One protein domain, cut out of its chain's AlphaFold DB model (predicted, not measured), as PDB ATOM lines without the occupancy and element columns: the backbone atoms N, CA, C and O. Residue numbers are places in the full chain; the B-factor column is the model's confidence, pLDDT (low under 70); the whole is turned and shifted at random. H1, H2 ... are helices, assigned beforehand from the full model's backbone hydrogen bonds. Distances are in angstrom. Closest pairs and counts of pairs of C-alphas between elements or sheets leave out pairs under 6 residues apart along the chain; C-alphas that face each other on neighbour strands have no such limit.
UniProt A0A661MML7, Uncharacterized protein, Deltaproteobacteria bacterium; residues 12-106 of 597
ATOM      1  N   GLY A  12      16.657  15.232 216.552       84.44
ATOM      2  CA  GLY A  12      15.469  15.774 217.208       84.44
ATOM      3  C   GLY A  12      14.153  15.485 216.467       84.44
ATOM      4  O   GLY A  12      14.139  14.933 215.356       84.44
ATOM      5  N   ARG A  13      13.026  15.802 217.122       87.81
ATOM      6  CA  ARG A  13      11.658  15.496 216.651       87.81
ATOM      7  C   ARG A  13      11.246  16.304 215.417       87.81
ATOM      8  O   ARG A  13      10.447  15.809 214.633       87.81
ATOM      9  N   LYS A  14      11.829  17.489 215.206       88.12
ATOM     10  CA  LYS A  14      11.589  18.355 214.035       88.12
ATOM     11  C   LYS A  14      12.863  18.636 213.236       88.12
ATOM     12  O   LYS A  14      12.991  19.682 212.606       88.12
ATOM     13  N   ALA A  15      13.823  17.706 213.277       85.69
ATOM     14  CA  ALA A  15      15.099  17.816 212.566       85.69
ATOM     15  C   ALA A  15      15.875  19.111 212.913       85.69
ATOM     16  O   ALA A  15      16.471  19.756 212.047       85.69
ATOM     17  N   GLN A  16      15.853  19.517 214.186       77.25
ATOM     18  CA  GLN A  16      16.340  20.823 214.635       77.25
ATOM     19  C   GLN A  16      17.862  20.989 214.488       77.25
ATOM     20  O   GLN A  16      18.329  22.110 214.280       77.25
ATOM     21  N   THR A  17      18.639  19.899 214.534       78.38
ATOM     22  CA  THR A  17      20.108  19.947 214.403       78.38
ATOM     23  C   THR A  17      20.619  19.049 213.282       78.38
ATOM     24  O   THR A  17      20.058  17.996 212.965       78.38
ATOM     25  N   SER A  18      21.712  19.473 212.648       78.62
ATOM     26  CA  SER A  18      22.410  18.721 211.595       78.62
ATOM     27  C   SER A  18      23.605  17.918 212.119       78.62
ATOM     28  O   SER A  18      24.072  16.991 211.449       78.62
ATOM     29  N   ARG A  19      24.096  18.259 213.320       80.69
ATOM     30  CA  ARG A  19      25.257  17.647 213.978       80.69
ATOM     31  C   ARG A  19      24.845  16.910 215.247       80.69
ATOM     32  O   ARG A  19      24.109  17.455 216.064       80.69
ATOM     33  N   ILE A  20      25.409  15.720 215.441       84.88
ATOM     34  CA  ILE A  20      25.178  14.916 216.646       84.88
ATOM     35  C   ILE A  20      25.702  15.611 217.907       84.88
ATOM     36  O   ILE A  20      25.050  15.569 218.932       84.88
ATOM     37  N   GLU A  21      26.818  16.340 217.812       87.19
ATOM     38  CA  GLU A  21      27.370  17.150 218.909       87.19
ATOM     39  C   GLU A  21      26.333  18.129 219.474       87.19
ATOM     40  O   GLU A  21      26.150  18.208 220.680       87.19
ATOM     41  N   LEU A  22      25.612  18.846 218.608       81.94
ATOM     42  CA  LEU A  22      24.579  19.785 219.048       81.94
ATOM     43  C   LEU A  22      23.353  19.069 219.603       81.94
ATOM     44  O   LEU A  22      22.737  19.558 220.544       81.94
ATOM     45  N   PHE A  23      23.017  17.910 219.033       85.62
ATOM     46  CA  PHE A  23      21.970  17.054 219.576       85.62
ATOM     47  C   PHE A  23      22.323  16.496 220.958       85.62
ATOM     48  O   PHE A  23      21.418  16.326 221.751       85.62
ATOM     49  N   VAL A  24      23.600  16.233 221.248       88.38
ATOM     50  CA  VAL A  24      24.076  15.761 222.558       88.38
ATOM     51  C   VAL A  24      24.120  16.915 223.562       88.38
ATOM     52  O   VAL A  24      23.560  16.802 224.646       88.38
ATOM     53  N   ARG A  25      24.706  18.060 223.186       88.81
ATOM     54  CA  ARG A  25      24.782  19.247 224.058       88.81
ATOM     55  C   ARG A  25      23.398  19.756 224.462       88.81
ATOM     56  O   ARG A  25      23.194  20.125 225.610       88.81
ATOM     57  N   GLY A  26      22.441  19.742 223.534       83.88
ATOM     58  CA  GLY A  26      21.064  20.181 223.751       83.88
ATOM     59  C   GLY A  26      20.413  19.639 225.030       83.88
ATOM     60  O   GLY A  26      20.131  20.433 225.922       83.88
ATOM     61  N   PRO A  27      20.149  18.327 225.136       85.62
ATOM     62  CA  PRO A  27      19.585  17.693 226.325       85.62
ATOM     63  C   PRO A  27      20.458  17.820 227.575       85.62
ATOM     64  O   PRO A  27      19.903  18.026 228.645       85.62
ATOM     65  N   ILE A  28      21.790  17.757 227.458       87.00
ATOM     66  CA  ILE A  28      22.694  17.913 228.614       87.00
ATOM     67  C   ILE A  28      22.413  19.241 229.328       87.00
ATOM     68  O   ILE A  28      22.139  19.250 230.519       87.00
ATOM     69  N   PHE A  29      22.327  20.345 228.590       85.94
ATOM     70  CA  PHE A  29      21.989  21.634 229.193       85.94
ATOM     71  C   PHE A  29      20.501  21.779 229.508       85.94
ATOM     72  O   PHE A  29      20.121  22.119 230.619       85.94
ATOM     73  N   ASN A  30      19.619  21.513 228.541       79.38
ATOM     74  CA  ASN A  30      18.197  21.830 228.707       79.38
ATOM     75  C   ASN A  30      17.468  20.884 229.672       79.38
ATOM     76  O   ASN A  30      16.424  21.265 230.194       79.38
ATOM     77  N   HIS A  31      17.948  19.648 229.847       82.31
ATOM     78  CA  HIS A  31      17.315  18.655 230.718       82.31
ATOM     79  C   HIS A  31      18.119  18.408 231.995       82.31
ATOM     80  O   HIS A  31      17.505  18.165 233.028       82.31
ATOM     81  N   MET A  32      19.456  18.464 231.939       84.31
ATOM     82  CA  MET A  32      20.304  18.209 233.112       84.31
ATOM     83  C   MET A  32      20.891  19.485 233.726       84.31
ATOM     84  O   MET A  32      21.520  19.399 234.769       84.31
ATOM     85  N   GLY A  33      20.716  20.649 233.093       84.31
ATOM     86  CA  GLY A  33      21.342  21.906 233.514       84.31
ATOM     87  C   GLY A  33      22.806  22.042 233.096       84.31
ATOM     88  O   GLY A  33      23.320  23.144 233.114       84.31
ATOM     89  N   ILE A  34      23.443  20.966 232.620       88.06
ATOM     90  CA  ILE A  34      24.900  20.902 232.529       88.06
ATOM     91  C   ILE A  34      25.468  21.779 231.404       88.06
ATOM     92  O   ILE A  34      25.126  21.613 230.221       88.06
ATOM     93  N   THR A  35      26.403  22.663 231.740       90.62
ATOM     94  CA  THR A  35      27.057  23.547 230.765       90.62
ATOM     95  C   THR A  35      28.232  22.892 230.032       90.62
ATOM     96  O   THR A  35      28.978  22.068 230.560       90.62
ATOM     97  N   SER A  36      28.400  23.229 228.744       90.38
ATOM     98  CA  SER A  36      29.505  22.730 227.907       90.38
ATOM     99  C   SER A  36      29.861  23.691 226.774       90.38
ATOM    100  O   SER A  36      28.980  24.192 226.063       90.38
ATOM    101  N   ASP A  37      31.156  23.880 226.529       89.88
ATOM    102  CA  ASP A  37      31.649  24.584 225.342       89.88
ATOM    103  C   ASP A  37      31.562  23.705 224.077       89.88
ATOM    104  O   ASP A  37      31.686  22.481 224.164       89.88
ATOM    105  N   PRO A  38      31.366  24.282 222.872       87.81
ATOM    106  CA  PRO A  38      31.439  23.516 221.631       87.81
ATOM    107  C   PRO A  38      32.824  22.890 221.446       87.81
ATOM    108  O   PRO A  38      33.846  23.509 221.753       87.81
ATOM    109  N   LEU A  39      32.883  21.712 220.822       88.75
ATOM    110  CA  LEU A  39      34.161  21.080 220.513       88.75
ATOM    111  C   LEU A  39      34.987  21.977 219.576       88.75
ATOM    112  O   LEU A  39      34.525  22.443 218.516       88.75
ATOM    113  N   SER A  40      36.264  22.165 219.908       89.50
ATOM    114  CA  SER A  40      37.202  22.875 219.046       89.50
ATOM    115  C   SER A  40      37.272  22.216 217.667       89.50
ATOM    116  O   SER A  40      36.997  21.027 217.476       89.50
ATOM    117  N   ALA A  41      37.653  22.987 216.647       87.19
ATOM    118  CA  ALA A  41      37.793  22.445 215.294       87.19
ATOM    119  C   ALA A  41      38.795  21.273 215.228       87.19
ATOM    120  O   ALA A  41      38.624  20.372 214.409       87.19
ATOM    121  N   ALA A  42      39.814  21.277 216.098       88.31
ATOM    122  CA  ALA A  42      40.780  20.191 216.223       88.31
ATOM    123  C   ALA A  42      40.120  18.922 216.780       88.31
ATOM    124  O   ALA A  42      40.170  17.885 216.122       88.31
ATOM    125  N   ARG A  43      39.410  19.021 217.914       90.06
ATOM    126  CA  ARG A  43      38.682  17.883 218.494       90.06
ATOM    127  C   ARG A  43      37.603  17.344 217.565       90.06
ATOM    128  O   ARG A  43      37.531  16.142 217.343       90.06
ATOM    129  N   ARG A  44      36.835  18.206 216.897       88.25
ATOM    130  CA  ARG A  44      35.854  17.753 215.892       88.25
ATOM    131  C   ARG A  44      36.481  16.965 214.743       88.25
ATOM    132  O   ARG A  44      35.830  16.077 214.201       88.25
ATOM    133  N   ALA A  45      37.721  17.271 214.362       86.50
ATOM    134  CA  ALA A  45      38.436  16.518 213.334       86.50
ATOM    135  C   ALA A  45      38.928  15.141 213.824       86.50
ATOM    136  O   ALA A  45      39.169  14.260 212.996       86.50
ATOM    137  N   GLU A  46      39.069  14.964 215.140       89.38
ATOM    138  CA  GLU A  46      39.454  13.708 215.798       89.38
ATOM    139  C   GLU A  46      38.268  12.782 216.066       89.38
ATOM    140  O   GLU A  46      38.488  11.582 216.244       89.38
ATOM    141  N   LEU A  47      37.034  13.312 216.068       86.19
ATOM    142  CA  LEU A  47      35.834  12.503 216.269       86.19
ATOM    143  C   LEU A  47      35.859  11.287 215.336       86.19
ATOM    144  O   LEU A  47      36.358  11.414 214.206       86.19
ATOM    145  N   PRO A  48      35.289  10.140 215.756       79.94
ATOM    146  CA  PRO A  48      35.111   8.956 214.931       79.94
ATOM    147  C   PRO A  48      34.279   9.289 213.690       79.94
ATOM    148  O   PRO A  48      33.082   9.033 213.588       79.94
ATOM    149  N   THR A  49      34.914   9.890 212.691       63.25
ATOM    150  CA  THR A  49      34.304  10.086 211.399       63.25
ATOM    151  C   THR A  49      34.279   8.710 210.776       63.25
ATOM    152  O   THR A  49      35.310   8.108 210.451       63.25
ATOM    153  N   LEU A  50      33.075   8.199 210.561       51.31
ATOM    154  CA  LEU A  50      32.870   7.161 209.575       51.31
ATOM    155  C   LEU A  50      33.155   7.809 208.200       51.31
ATOM    156  O   LEU A  50      32.240   8.235 207.508       51.31
ATOM    157  N   LYS A  51      34.443   8.017 207.870       43.34
ATOM    158  CA  LYS A  51      34.961   8.900 206.803       43.34
ATOM    159  C   LYS A  51      34.105   8.908 205.524       43.34
ATOM    160  O   LYS A  51      34.000   7.874 204.869       43.34
ATOM    161  N   GLY A  52      33.644  10.099 205.106       38.41
ATOM    162  CA  GLY A  52      33.295  10.404 203.709       38.41
ATOM    163  C   GLY A  52      32.112  11.358 203.472       38.41
ATOM    164  O   GLY A  52      30.993  10.882 203.338       38.41
ATOM    165  N   ALA A  53      32.383  12.668 203.338       31.08
ATOM    166  CA  ALA A  53      31.893  13.592 202.282       31.08
ATOM    167  C   ALA A  53      31.679  15.046 202.788       31.08
ATOM    168  O   ALA A  53      31.092  15.237 203.852       31.08
ATOM    169  N   PRO A  54      32.101  16.080 202.030       33.94
ATOM    170  CA  PRO A  54      31.789  17.482 202.316       33.94
ATOM    171  C   PRO A  54      30.407  17.879 201.759       33.94
ATOM    172  O   PRO A  54      30.022  17.424 200.682       33.94
ATOM    173  N   VAL A  55      29.684  18.768 202.450       34.31
ATOM    174  CA  VAL A  55      28.381  19.317 202.016       34.31
ATOM    175  C   VAL A  55      28.514  20.822 201.740       34.31
ATOM    176  O   VAL A  55      29.065  21.555 202.559       34.31
ATOM    177  N   SER A  56      28.034  21.279 200.577       28.64
ATOM    178  CA  SER A  56      28.011  22.688 200.138       28.64
ATOM    179  C   SER A  56      26.674  23.378 200.438       28.64
ATOM    180  O   SER A  56      25.638  22.720 200.448       28.64
ATOM    181  N   ILE A  57      26.696  24.705 200.597       29.28
ATOM    182  CA  ILE A  57      25.660  25.507 201.266       29.28
ATOM    183  C   ILE A  57      24.935  26.481 200.288       29.28
ATOM    184  O   ILE A  57      25.616  27.109 199.477       29.28
ATOM    185  N   ALA A  58      23.595  26.649 200.351       26.66
ATOM    186  CA  ALA A  58      22.805  27.597 199.521       26.66
ATOM    187  C   ALA A  58      21.596  28.248 200.258       26.66
ATOM    188  O   ALA A  58      20.819  27.547 200.900       26.66
ATOM    189  N   LEU A  59      21.481  29.593 200.185       29.48
ATOM    190  CA  LEU A  59      20.695  30.490 201.073       29.48
ATOM    191  C   LEU A  59      19.229  30.701 200.653       29.48
ATOM    192  O   LEU A  59      18.962  30.971 199.484       29.48
ATOM    193  N   GLY A  60      18.320  30.768 201.633       26.50
ATOM    194  CA  GLY A  60      16.987  31.375 201.506       26.50
ATOM    195  C   GLY A  60      16.169  31.290 202.803       26.50
ATOM    196  O   GLY A  60      15.979  30.196 203.311       26.50
ATOM    197  N   GLY A  61      15.697  32.424 203.334       33.38
ATOM    198  CA  GLY A  61      14.878  32.483 204.552       33.38
ATOM    199  C   GLY A  61      13.520  33.147 204.327       33.38
ATOM    200  O   GLY A  61      13.374  33.930 203.385       33.38
ATOM    201  N   ASN A  62      12.551  32.863 205.206       34.31
ATOM    202  CA  ASN A  62      11.451  33.779 205.524       34.31
ATOM    203  C   ASN A  62      10.670  33.340 206.777       34.31
ATOM    204  O   ASN A  62      10.232  32.200 206.859       34.31
ATOM    205  N   GLY A  63      10.444  34.273 207.708       33.59
ATOM    206  CA  GLY A  63       9.636  34.071 208.915       33.59
ATOM    207  C   GLY A  63       8.177  34.514 208.745       33.59
ATOM    208  O   GLY A  63       7.900  35.545 208.130       33.59
ATOM    209  N   GLY A  64       7.251  33.738 209.315       31.73
ATOM    210  CA  GLY A  64       5.824  34.053 209.441       31.73
ATOM    211  C   GLY A  64       5.444  34.426 210.879       31.73
ATOM    212  O   GLY A  64       6.025  33.922 211.836       31.73
ATOM    213  N   VAL A  65       4.477  35.333 211.033       41.06
ATOM    214  CA  VAL A  65       4.030  35.896 212.320       41.06
ATOM    215  C   VAL A  65       2.750  35.189 212.769       41.06
ATOM    216  O   VAL A  65       1.770  35.206 212.026       41.06
ATOM    217  N   GLY A  66       2.737  34.610 213.977       45.66
ATOM    218  CA  GLY A  66       1.510  34.079 214.599       45.66
ATOM    219  C   GLY A  66       1.639  32.808 215.444       45.66
ATOM    220  O   GLY A  66       0.621  32.319 215.916       45.66
ATOM    221  N   ALA A  67       2.842  32.273 215.651       41.09
ATOM    222  CA  ALA A  67       3.050  31.028 216.384       41.09
ATOM    223  C   ALA A  67       4.119  31.188 217.485       41.09
ATOM    224  O   ALA A  67       4.954  32.093 217.407       41.09
ATOM    225  N   ILE A  68       4.056  30.357 218.533       48.41
ATOM    226  CA  ILE A  68       5.013  30.395 219.649       48.41
ATOM    227  C   ILE A  68       6.335  29.815 219.147       48.41
ATOM    228  O   ILE A  68       6.494  28.605 219.055       48.41
ATOM    229  N   VAL A  69       7.281  30.680 218.783       48.91
ATOM    230  CA  VAL A  69       8.615  30.250 218.354       48.91
ATOM    231  C   VAL A  69       9.356  29.697 219.566       48.91
ATOM    232  O   VAL A  69       9.779  30.461 220.433       48.91
ATOM    233  N   ALA A  70       9.501  28.375 219.628       53.84
ATOM    234  CA  ALA A  70      10.287  27.695 220.647       53.84
ATOM    235  C   ALA A  70      11.630  27.260 220.051       53.84
ATOM    236  O   ALA A  70      11.689  26.778 218.922       53.84
ATOM    237  N   ALA A  71      12.719  27.415 220.801       54.50
ATOM    238  CA  ALA A  71      13.972  26.723 220.522       54.50
ATOM    239  C   ALA A  71      13.946  25.404 221.293       54.50
ATOM    240  O   ALA A  71      14.242  25.387 222.481       54.50
ATOM    241  N   GLN A  72      13.528  24.304 220.667       52.28
ATOM    242  CA  GLN A  72      13.656  23.007 221.331       52.28
ATOM    243  C   GLN A  72      15.107  22.536 221.256       52.28
ATOM    244  O   GLN A  72      15.638  22.370 220.160       52.28
ATOM    245  N   ALA A  73      15.694  22.282 222.427       55.84
ATOM    246  CA  ALA A  73      16.864  21.435 222.646       55.84
ATOM    247  C   ALA A  73      18.124  21.748 221.813       55.84
ATOM    248  O   ALA A  73      18.923  20.852 221.561       55.84
ATOM    249  N   VAL A  74      18.335  22.991 221.372       59.53
ATOM    250  CA  VAL A  74      19.595  23.383 220.720       59.53
ATOM    251  C   VAL A  74      20.231  24.495 221.526       59.53
ATOM    252  O   VAL A  74      19.727  25.616 221.526       59.53
ATOM    253  N   ILE A  75      21.350  24.195 222.188       62.84
ATOM    254  CA  ILE A  75      22.236  25.253 222.670       62.84
ATOM    255  C   ILE A  75      22.919  25.847 221.433       62.84
ATOM    256  O   ILE A  75      23.536  25.096 220.664       62.84
ATOM    257  N   PRO A  76      22.830  27.166 221.210       62.41
ATOM    258  CA  PRO A  76      23.702  27.833 220.257       62.41
ATOM    259  C   PRO A  76      25.179  27.613 220.630       62.41
ATOM    260  O   PRO A  76      25.508  27.171 221.729       62.41
ATOM    261  N   ASP A  77      26.104  27.933 219.727       66.00
ATOM    262  CA  ASP A  77      27.531  27.832 220.060       66.00
ATOM    263  C   ASP A  77      27.915  28.747 221.256       66.00
ATOM    264  O   ASP A  77      28.867  28.425 221.954       66.00
ATOM    265  N   GLU A  78      27.143  29.810 221.540       60.06
ATOM    266  CA  GLU A  78      27.255  30.678 222.728       60.06
ATOM    267  C   GLU A  78      25.899  31.336 223.086       60.06
ATOM    268  O   GLU A  78      25.093  31.588 222.179       60.06
ATOM    269  N   PRO A  79      25.660  31.734 224.354       57.38
ATOM    270  CA  PRO A  79      26.512  31.520 225.530       57.38
ATOM    271  C   PRO A  79      26.336  30.120 226.149       57.38
ATOM    272  O   PRO A  79      25.291  29.497 225.986       57.38
ATOM    273  N   THR A  80      27.368  29.654 226.856       72.81
ATOM    274  CA  THR A  80      27.504  28.306 227.446       72.81
ATOM    275  C   THR A  80      27.576  28.333 228.974       72.81
ATOM    276  O   THR A  80      28.232  27.490 229.564       72.81
ATOM    277  N   VAL A  81      26.933  29.319 229.601       82.19
ATOM    278  CA  VAL A  81      26.943  29.542 231.057       82.19
ATOM    279  C   VAL A  81      25.538  29.415 231.624       82.19
ATOM    280  O   VAL A  81      24.565  29.689 230.905       82.19
ATOM    281  N   ASP A  82      25.438  29.081 232.903       80.88
ATOM    282  CA  ASP A  82      24.180  29.098 233.639       80.88
ATOM    283  C   ASP A  82      24.224  30.074 234.834       80.88
ATOM    284  O   ASP A  82      24.915  31.099 234.790       80.88
ATOM    285  N   LEU A  83      23.340  29.882 235.815       83.38
ATOM    286  CA  LEU A  83      23.173  30.772 236.964       83.38
ATOM    287  C   LEU A  83      23.257  29.999 238.282       83.38
ATOM    288  O   LEU A  83      22.431  30.224 239.174       83.38
ATOM    289  N   ASP A  84      24.239  29.115 238.408       83.75
ATOM    290  CA  ASP A  84      24.548  28.457 239.670       83.75
ATOM    291  C   ASP A  84      25.946  28.829 240.221       83.75
ATOM    292  O   ASP A  84      26.555  29.833 239.831       83.75
ATOM    293  N   GLU A  85      26.392  28.122 241.265       84.81
ATOM    294  CA  GLU A  85      27.705  28.336 241.890       84.81
ATOM    295  C   GLU A  85      28.805  27.435 241.298       84.81
ATOM    296  O   GLU A  85      29.982  27.586 241.658       84.81
ATOM    297  N   ALA A  86      28.440  26.494 240.425       86.56
ATOM    298  CA  ALA A  86      29.365  25.598 239.764       86.56
ATOM    299  C   ALA A  86      30.204  26.372 238.724       86.56
ATOM    300  O   ALA A  86      29.743  27.315 238.080       86.56
ATOM    301  N   PRO A  87      31.503  26.052 238.577       90.00
ATOM    302  CA  PRO A  87      32.324  26.704 237.567       90.00
ATOM    303  C   PRO A  87      31.962  26.254 236.147       90.00
ATOM    304  O   PRO A  87      32.182  25.099 235.792       90.00
ATOM    305  N   ASP A  88      31.541  27.200 235.311       88.00
ATOM    306  CA  ASP A  88      31.291  26.961 233.887       88.00
ATOM    307  C   ASP A  88      32.571  26.873 233.016       88.00
ATOM    308  O   ASP A  88      33.525  27.642 233.229       88.00
ATOM    309  N   PRO A  89      32.569  26.043 231.950       90.75
ATOM    310  CA  PRO A  89      31.597  24.978 231.710       90.75
ATOM    311  C   PRO A  89      31.815  23.817 232.691       90.75
ATOM    312  O   PRO A  89      32.958  23.423 232.938       90.75
ATOM    313  N   GLU A  90      30.732  23.229 233.186       92.12
ATOM    314  CA  GLU A  90      30.792  22.096 234.111       92.12
ATOM    315  C   GLU A  90      31.336  20.831 233.431       92.12
ATOM    316  O   GLU A  90      32.105  20.072 234.027       92.12
ATOM    317  N   LEU A  91      30.981  20.609 232.158       92.50
ATOM    318  CA  LEU A  91      31.477  19.489 231.360       92.50
ATOM    319  C   LEU A  91      32.708  19.900 230.546       92.50
ATOM    320  O   LEU A  91      32.657  20.797 229.696       92.50
ATOM    321  N   SER A  92      33.822  19.189 230.745       94.12
ATOM    322  CA  SER A  92      35.061  19.473 230.020       94.12
ATOM    323  C   SER A  92      34.954  19.138 228.522       94.12
ATOM    324  O   SER A  92      34.195  18.260 228.109       94.12
ATOM    325  N   GLU A  93      35.780  19.777 227.679       92.88
ATOM    326  CA  GLU A  93      35.846  19.450 226.241       92.88
ATOM    327  C   GLU A  93      36.198  17.968 226.003       92.88
ATOM    328  O   GLU A  93      35.753  17.376 225.021       92.88
ATOM    329  N   SER A  94      36.999  17.362 226.891       95.31
ATOM    330  CA  SER A  94      37.363  15.944 226.787       95.31
ATOM    331  C   SER A  94      36.167  15.041 227.067       95.31
ATOM    332  O   SER A  94      35.924  14.120 226.295       95.31
ATOM    333  N   ASP A  95      35.395  15.335 228.112       95.56
ATOM    334  CA  ASP A  95      34.234  14.520 228.483       95.56
ATOM    335  C   ASP A  95      33.114  14.666 227.447       95.56
ATOM    336  O   ASP A  95      32.507  13.678 227.033       95.56
ATOM    337  N   LEU A  96      32.900  15.884 226.931       93.25
ATOM    338  CA  LEU A  96      32.000  16.097 225.798       93.25
ATOM    339  C   LEU A  96      32.463  15.310 224.563       93.25
ATOM    340  O   LEU A  96      31.641  14.718 223.861       93.25
ATOM    341  N   PHE A  97      33.768  15.295 224.272       94.31
ATOM    342  CA  PHE A  97      34.314  14.524 223.156       94.31
ATOM    343  C   PHE A  97      34.036  13.027 223.327       94.31
ATOM    344  O   PHE A  97      33.557  12.397 222.382       94.31
ATOM    345  N   ASP A  98      34.279  12.477 224.516       94.69
ATOM    346  CA  ASP A  98      34.058  11.062 224.818       94.69
ATOM    347  C   ASP A  98      32.571  10.691 224.741       94.69
ATOM    348  O   ASP A  98      32.221   9.686 224.118       94.69
ATOM    349  N   LEU A  99      31.675  11.544 225.245       93.31
ATOM    350  CA  LEU A  99      30.227  11.337 225.161       93.31
ATOM    351  C   LEU A  99      29.704  11.391 223.716       93.31
ATOM    352  O   LEU A  99      28.877  10.571 223.297       93.31
ATOM    353  N   VAL A 100      30.217  12.323 222.907       92.12
ATOM    354  CA  VAL A 100      29.902  12.375 221.472       92.12
ATOM    355  C   VAL A 100      30.449  11.137 220.754       92.12
ATOM    356  O   VAL A 100      29.765  10.589 219.887       92.12
ATOM    357  N   CYS A 101      31.646  10.659 221.114       92.12
ATOM    358  CA  CYS A 101      32.205   9.416 220.580       92.12
ATOM    359  C   CYS A 101      31.348   8.204 220.943       92.12
ATOM    360  O   CYS A 101      31.045   7.410 220.057       92.12
ATOM    361  N   PHE A 102      30.931   8.085 222.204       91.94
ATOM    362  CA  PHE A 102      30.035   7.031 222.665       91.94
ATOM    363  C   PHE A 102      28.755   7.011 221.824       91.94
ATOM    364  O   PHE A 102      28.467   6.012 221.169       91.94
ATOM    365  N   THR A 103      28.075   8.156 221.712       90.31
ATOM    366  CA  THR A 103      26.836   8.287 220.925       90.31
ATOM    367  C   THR A 103      27.041   7.926 219.444       90.31
ATOM    368  O   THR A 103      26.179   7.314 218.822       90.31
ATOM    369  N   LEU A 104      28.193   8.279 218.859       86.62
ATOM    370  CA  LEU A 104      28.549   7.934 217.474       86.62
ATOM    371  C   LEU A 104      28.841   6.442 217.255       86.62
ATOM    372  O   LEU A 104      28.781   5.978 216.114       86.62
ATOM    373  N   LEU A 105      29.237   5.731 218.309       86.50
ATOM    374  CA  LEU A 105      29.695   4.344 218.258       86.50
ATOM    375  C   LEU A 105      28.643   3.344 218.755       86.50
ATOM    376  O   LEU A 105      28.868   2.141 218.618       86.50
ATOM    377  N   LEU A 106      27.501   3.819 219.262       85.62
ATOM    378  CA  LEU A 106      26.344   2.976 219.560       85.62
ATOM    379  C   LEU A 106      25.860   2.271 218.287       85.62
ATOM    380  O   LEU A 106      25.612   2.893 217.250       85.62
TER     381      LEU A 106
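Overview. This is residues 12 to 106 of the 597 residues of an uncharacterized protein of Deltaproteobacteria bacterium (UniProt A0A661MML7). There is little regular structure: a small body in which H3 meets H1 at a steep angle and passes near H2, with a wide loop whose residues 51 to 70 stick out from it. The 95 printed residues have three named helices, H1, H2 and H3 in that order, and no named strand; the class is all helix, with 32 residues in helices. The whole is only just loose, close to compact, with a radius of gyration of the C-alphas of 15.3 A and spans of 42 by 41 by 23 A.

Arrangement. H1, residues 20 to 32, and H2, residues 41 to 46, are apart. H3, residues 93 to 105, touches H1 with residues 100 to 104 alone, at a steep tilt of 66 degrees, opposite ways; the closest C-alphas, of Glu 21 and Val 100, are 6.0 A apart. H2 and H3 are close but not clearly touching; their closest C-alphas, of Arg 43 and Phe 97, are 7.2 A apart. Every O i to N i+4 pair is within hydrogen-bond range in H2 and H3, and 8 of 9 in H1.

Along the chain. H1 runs 17.5 A from C-alpha 20 at (25.178, 14.916, 216.646), H2 8.9 A, and H3 18.2 A to C-alpha 105 at (29.695, 4.344, 218.258).

Size, cuts and confidence. The printed part has no cut. The link from H2 to H3 is long, 46 residues. Residues 49 to 79 have pLDDT under 70.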